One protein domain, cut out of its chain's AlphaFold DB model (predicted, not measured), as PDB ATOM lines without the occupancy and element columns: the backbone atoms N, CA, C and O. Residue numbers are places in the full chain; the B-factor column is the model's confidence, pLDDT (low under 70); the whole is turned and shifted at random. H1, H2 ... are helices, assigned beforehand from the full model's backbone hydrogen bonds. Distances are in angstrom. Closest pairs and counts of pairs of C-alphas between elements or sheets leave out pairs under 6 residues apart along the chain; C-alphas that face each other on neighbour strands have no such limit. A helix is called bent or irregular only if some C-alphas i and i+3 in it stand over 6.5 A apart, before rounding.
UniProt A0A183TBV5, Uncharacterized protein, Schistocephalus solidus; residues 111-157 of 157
ATOM      1  N   GLN A 111     350.271 548.351 358.441       67.31
ATOM      2  CA  GLN A 111     349.510 549.374 357.724       67.31
ATOM      3  C   GLN A 111     350.058 550.800 357.882       67.31
ATOM      4  O   GLN A 111     349.837 551.625 357.005       67.31
ATOM      5  N   CYS A 112     350.841 551.071 358.931       66.69
ATOM      6  CA  CYS A 112     351.457 552.380 359.171       66.69
ATOM      7  C   CYS A 112     352.892 552.471 358.622       66.69
ATOM      8  O   CYS A 112     353.577 553.475 358.818       66.69
ATOM      9  N   HIS A 113     353.388 551.416 357.965       71.81
ATOM     10  CA  HIS A 113     354.735 551.417 357.410       71.81
ATOM     11  C   HIS A 113     354.762 552.184 356.074       71.81
ATOM     12  O   HIS A 113     353.945 551.891 355.201       71.81
ATOM     13  N   PRO A 114     355.760 553.052 355.814       69.00
ATOM     14  CA  PRO A 114     355.861 553.835 354.570       69.00
ATOM     15  C   PRO A 114     355.983 552.989 353.290       69.00
ATOM     16  O   PRO A 114     355.924 553.512 352.182       69.00
ATOM     17  N   LYS A 115     356.177 551.670 353.425       69.50
ATOM     18  CA  LYS A 115     356.196 550.706 352.312       69.50
ATOM     19  C   LYS A 115     354.992 549.763 352.245       69.50
ATOM     20  O   LYS A 115     354.990 548.864 351.399       69.50
ATOM     21  N   PHE A 116     353.992 549.931 353.106       72.94
ATOM     22  CA  PHE A 116     352.752 549.162 353.040       72.94
ATOM     23  C   PHE A 116     352.050 549.403 351.706       72.94
ATOM     24  O   PHE A 116     351.924 550.546 351.279       72.94
ATOM     25  N   ARG A 117     351.658 548.324 351.015       75.62
ATOM     26  CA  ARG A 117     350.973 548.394 349.714       75.62
ATOM     27  C   ARG A 117     351.694 549.267 348.666       75.62
ATOM     28  O   ARG A 117     351.066 549.817 347.779       75.62
ATOM     29  N   THR A 118     353.029 549.332 348.705       80.38
ATOM     30  CA  THR A 118     353.841 550.014 347.666       80.38
ATOM     31  C   THR A 118     354.098 549.170 346.422       80.38
ATOM     32  O   THR A 118     354.624 549.656 345.423       80.38
ATOM     33  N   ARG A 119     353.784 547.874 346.479       84.50
ATOM     34  CA  ARG A 119     353.932 546.944 345.358       84.50
ATOM     35  C   ARG A 119     352.597 546.264 345.082       84.50
ATOM     36  O   ARG A 119     351.961 545.844 346.051       84.50
ATOM     37  N   PRO A 120     352.216 546.071 343.808       85.69
ATOM     38  CA  PRO A 120     350.970 545.402 343.457       85.69
ATOM     39  C   PRO A 120     350.994 543.930 343.871       85.69
ATOM     40  O   PRO A 120     352.021 543.241 343.785       85.69
ATOM     41  N   CYS A 121     349.849 543.437 344.329       89.38
ATOM     42  CA  CYS A 121     349.653 542.038 344.660       89.38
ATOM     43  C   CYS A 121     349.565 541.226 343.375       89.38
ATOM     44  O   CYS A 121     348.612 541.343 342.611       89.38
ATOM     45  N   LYS A 122     350.541 540.346 343.159       90.44
ATOM     46  CA  LYS A 122     350.556 539.474 341.979       90.44
ATOM     47  C   LYS A 122     349.336 538.556 341.925       90.44
ATOM     48  O   LYS A 122     348.758 538.408 340.863       90.44
ATOM     49  N   ASN A 123     348.938 537.965 343.054       88.81
ATOM     50  CA  ASN A 123     347.779 537.069 343.083       88.81
ATOM     51  C   ASN A 123     346.512 537.812 342.669       88.81
ATOM     52  O   ASN A 123     345.852 537.387 341.736       88.81
ATOM     53  N   PHE A 124     346.238 538.966 343.276       89.94
ATOM     54  CA  PHE A 124     345.067 539.760 342.915       89.94
ATOM     55  C   PHE A 124     345.103 540.221 341.456       89.94
ATOM     56  O   PHE A 124     344.097 540.127 340.766       89.94
ATOM     57  N   LEU A 125     346.270 540.638 340.961       88.62
ATOM     58  CA  LEU A 125     346.427 541.048 339.568       88.62
ATOM     59  C   LEU A 125     346.171 539.897 338.578       88.62
ATOM     60  O   LEU A 125     345.646 540.128 337.496       88.62
ATOM     61  N   LEU A 126     346.551 538.665 338.932       89.12
ATOM     62  CA  LEU A 126     346.411 537.501 338.052       89.12
ATOM     63  C   LEU A 126     345.042 536.816 338.164       89.12
ATOM     64  O   LEU A 126     344.529 536.329 337.161       89.12
ATOM     65  N   THR A 127     344.467 536.723 339.363       88.50
ATOM     66  CA  THR A 127     343.248 535.936 339.632       88.50
ATOM     67  C   THR A 127     342.049 536.790 340.035       88.50
ATOM     68  O   THR A 127     340.981 536.243 340.308       88.50
ATOM     69  N   GLY A 128     342.214 538.111 340.151       86.75
ATOM     70  CA  GLY A 128     341.188 539.039 340.641       86.75
ATOM     71  C   GLY A 128     340.827 538.852 342.118       86.75
ATOM     72  O   GLY A 128     339.915 539.498 342.623       86.75
ATOM     73  N   THR A 129     341.501 537.940 342.821       87.44
ATOM     74  CA  THR A 129     341.171 537.532 344.191       87.44
ATOM     75  C   THR A 129     342.444 537.247 344.976       87.44
ATOM     76  O   THR A 129     343.407 536.686 344.459       87.44
ATOM     77  N   CYS A 130     342.475 537.637 346.249       89.06
ATOM     78  CA  CYS A 130     343.623 537.405 347.117       89.06
ATOM     79  C   CYS A 130     343.180 536.665 348.381       89.06
ATOM     80  O   CYS A 130     342.303 537.169 349.082       89.06
ATOM     81  N   PRO A 131     343.810 535.530 348.745       89.06
ATOM     82  CA  PRO A 131     343.458 534.803 349.967       89.06
ATOM     83  C   PRO A 131     343.743 535.607 351.246       89.06
ATOM     84  O   PRO A 131     343.249 535.260 352.310       89.06
ATOM     85  N   PHE A 132     344.544 536.676 351.147       83.19
ATOM     86  CA  PHE A 132     344.879 537.562 352.261       83.19
ATOM     87  C   PHE A 132     343.897 538.734 352.434       83.19
ATOM     88  O   PHE A 132     343.991 539.434 353.441       83.19
ATOM     89  N   GLY A 133     342.980 538.958 351.481       84.38
ATOM     90  CA  GLY A 133     341.970 540.023 351.547       84.38
ATOM     91  C   GLY A 133     342.554 541.406 351.858       84.38
ATOM     92  O   GLY A 133     343.629 541.760 351.368       84.38
ATOM     93  N   ASP A 134     341.872 542.164 352.717       79.44
ATOM     94  CA  ASP A 134     342.292 543.506 353.149       79.44
ATOM     95  C   ASP A 134     343.577 543.497 353.990       79.44
ATOM     96  O   ASP A 134     344.327 544.472 354.009       79.44
ATOM     97  N   GLY A 135     343.907 542.368 354.621       77.38
ATOM     98  CA  GLY A 135     345.176 542.176 355.329       77.38
ATOM     99  C   GLY A 135     346.380 541.974 354.400       77.38
ATOM    100  O   GLY A 135     347.492 541.719 354.870       77.38
ATOM    101  N   CYS A 136     346.188 542.036 353.078       84.69
ATOM    102  CA  CYS A 136     347.281 541.903 352.131       84.69
ATOM    103  C   CYS A 136     348.272 543.072 352.256       84.69
ATOM    104  O   CYS A 136     347.920 544.247 352.215       84.69
ATOM    105  N   TYR A 137     349.554 542.719 352.349       80.25
ATOM    106  CA  TYR A 137     350.675 543.664 352.402       80.25
ATOM    107  C   TYR A 137     350.982 544.316 351.045       80.25
ATOM    108  O   TYR A 137     351.794 545.238 350.966       80.25
ATOM    109  N   PHE A 138     350.391 543.786 349.976       85.56
ATOM    110  CA  PHE A 138     350.556 544.236 348.602       85.56
ATOM    111  C   PHE A 138     349.261 544.894 348.125       85.56
ATOM    112  O   PHE A 138     348.186 544.518 348.578       85.56
ATOM    113  N   GLN A 139     349.373 545.852 347.211       85.50
ATOM    114  CA  GLN A 139     348.249 546.649 346.731       85.50
ATOM    115  C   GLN A 139     347.287 545.832 345.861       85.50
ATOM    116  O   GLN A 139     347.721 545.123 344.948       85.50
ATOM    117  N   HIS A 140     345.994 545.950 346.130       87.00
ATOM    118  CA  HIS A 140     344.881 545.583 345.259       87.00
ATOM    119  C   HIS A 140     344.287 546.865 344.656       87.00
ATOM    120  O   HIS A 140     344.249 547.897 345.319       87.00
ATOM    121  N   ASP A 141     343.785 546.831 343.423       72.25
ATOM    122  CA  ASP A 141     343.213 548.032 342.784       72.25
ATOM    123  C   ASP A 141     341.933 548.543 343.482       72.25
ATOM    124  O   ASP A 141     341.547 549.700 343.332       72.25
ATOM    125  N   THR A 142     341.307 547.720 344.328       68.56
ATOM    126  CA  THR A 142     340.172 548.091 345.190       68.56
ATOM    127  C   THR A 142     340.570 548.897 346.434       68.56
ATOM    128  O   THR A 142     339.701 549.385 347.151       68.56
ATOM    129  N   ASP A 143     341.869 549.040 346.716       63.97
ATOM    130  CA  ASP A 143     342.382 549.542 347.997       63.97
ATOM    131  C   ASP A 143     342.417 551.069 348.147       63.97
ATOM    132  O   ASP A 143     342.709 551.553 349.245       63.97
ATOM    133  N   LEU A 144     342.112 551.833 347.092       58.72
ATOM    134  CA  LEU A 144     342.144 553.306 347.122       58.72
ATOM    135  C   LEU A 144     341.200 553.911 348.181       58.72
ATOM    136  O   LEU A 144     341.415 555.037 348.613       58.72
ATOM    137  N   THR A 145     340.199 553.161 348.648       56.16
ATOM    138  CA  THR A 145     339.273 553.582 349.713       56.16
ATOM    139  C   THR A 145     339.691 553.126 351.117       56.16
ATOM    140  O   THR A 145     339.226 553.691 352.102       56.16
ATOM    141  N   SER A 146     340.569 552.123 351.246       57.41
ATOM    142  CA  SER A 146     340.832 551.420 352.518       57.41
ATOM    143  C   SER A 146     342.122 551.877 353.225       57.41
ATOM    144  O   SER A 146     342.246 551.768 354.450       57.41
ATOM    145  N   ILE A 147     343.076 552.449 352.479       58.28
ATOM    146  CA  ILE A 147     344.342 552.965 353.038       58.28
ATOM    147  C   ILE A 147     344.088 554.172 353.961       58.28
ATOM    148  O   ILE A 147     344.594 554.185 355.079       58.28
ATOM    149  N   GLU A 148     343.222 555.110 353.565       54.41
ATOM    150  CA  GLU A 148     342.847 556.270 354.396       54.41
ATOM    151  C   GLU A 148     342.130 555.843 355.692       54.41
ATOM    152  O   GLU A 148     342.441 556.308 356.786       54.41
ATOM    153  N   LEU A 149     341.215 554.872 355.616       56.88
ATOM    154  CA  LEU A 149     340.372 554.480 356.750       56.88
ATOM    155  C   LEU A 149     341.080 553.596 357.799       56.88
ATOM    156  O   LEU A 149     340.585 553.451 358.918       56.88
ATOM    157  N   SER A 150     342.199 552.946 357.469       57.97
ATOM    158  CA  SER A 150     342.874 551.993 358.373       57.97
ATOM    159  C   SER A 150     343.855 552.645 359.356       57.97
ATOM    160  O   SER A 150     344.070 552.094 360.435       57.97
ATOM    161  N   CYS A 151     344.399 553.822 359.030       53.56
ATOM    162  CA  CYS A 151     345.261 554.590 359.939       53.56
ATOM    163  C   CYS A 151     344.472 555.573 360.825       53.56
ATOM    164  O   CYS A 151     344.840 555.767 361.979       53.56
ATOM    165  N   LEU A 152     343.363 556.139 360.330       56.84
ATOM    166  CA  LEU A 152     342.523 557.083 361.088       56.84
ATOM    167  C   LEU A 152     341.819 556.442 362.299       56.84
ATOM    168  O   LEU A 152     341.695 557.079 363.334       56.84
ATOM    169  N   ARG A 153     341.443 555.160 362.215       55.84
ATOM    170  CA  ARG A 153     340.720 554.438 363.286       55.84
ATOM    171  C   ARG A 153     341.579 553.992 364.482       55.84
ATOM    172  O   ARG A 153     341.053 553.363 365.389       55.84
ATOM    173  N   LEU A 154     342.890 554.252 364.476       55.62
ATOM    174  CA  LEU A 154     343.809 553.887 365.571       55.62
ATOM    175  C   LEU A 154     344.316 555.096 366.378       55.62
ATOM    176  O   LEU A 154     345.116 554.912 367.289       55.62
ATOM    177  N   LEU A 155     343.875 556.316 366.049       56.81
ATOM    178  CA  LEU A 155     344.184 557.553 366.787       56.81
ATOM    179  C   LEU A 155     343.020 558.011 367.690       56.81
ATOM    180  O   LEU A 155     343.047 559.121 368.211       56.81
ATOM    181  N   GLU A 156     342.012 557.158 367.874       62.31
ATOM    182  CA  GLU A 156     340.844 557.388 368.726       62.31
ATOM    183  C   GLU A 156     340.842 556.383 369.897       62.31
ATOM    184  O   GLU A 156     340.010 555.482 369.929       62.31
ATOM    185  N   ASP A 157     341.809 556.501 370.815       44.06
ATOM    186  CA  ASP A 157     341.707 556.074 372.229       44.06
ATOM    187  C   ASP A 157     342.728 556.846 373.088       44.06
ATOM    188  O   ASP A 157     343.946 556.763 372.790       44.06
TER     189      ASP A 157
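What this domain is: This is residues 111 to 157 of the 157 residues of an uncharacterized protein of Schistocephalus solidus (UniProt A0A183TBV5). There is little regular structure here: an elongated body, mostly loops, has short helix H1 at one end, and from there a loop, residues 128 to 140, folds back to helix H2, which runs along the long axis. Residues 152 to 157, the last of H2 and the tail after it, stick out at the other end and add to the length. The printed part has 47 residues, with named helices H1 then H2, no named strand, and only 18 residues in named elements, all helix. It is only just compact, close to loose, with a radius of gyration of the C-alphas of 11.4 A and spans of 39 by 17 by 16 A.

How they stand to each other: Going along from residue 111, look first at H1, residues 122 to 127, then at H2, residues 141 to 152; they are only just apart, their closest C-alphas 8.3 A from each other. In H1 every O i to N i+4 pair is within hydrogen-bond range; in H2 it is 2 of 8, beside 2 of 9 O i to N i+3 pairs.

Where its parts are: Find C-alpha 122 at (350.556, 539.474, 341.979); from there H1 runs 8.5 A. H2 starts at C-alpha 141, (343.213, 548.032, 342.784), and runs 20.4 A to C-alpha 152, (342.523, 557.083, 361.088); it is irregular, with C-alphas 142 and 145 at 7.2 A.

The domain as a whole: The C-alphas farthest apart, of Leu 126 and Asp 157, are 39.2 A apart. The printed part has no cut, and H1 to H2 is a long link of 13 residues. Look for pLDDT under 70 at residues 111 to 112, 114 to 115 and 142 to 157.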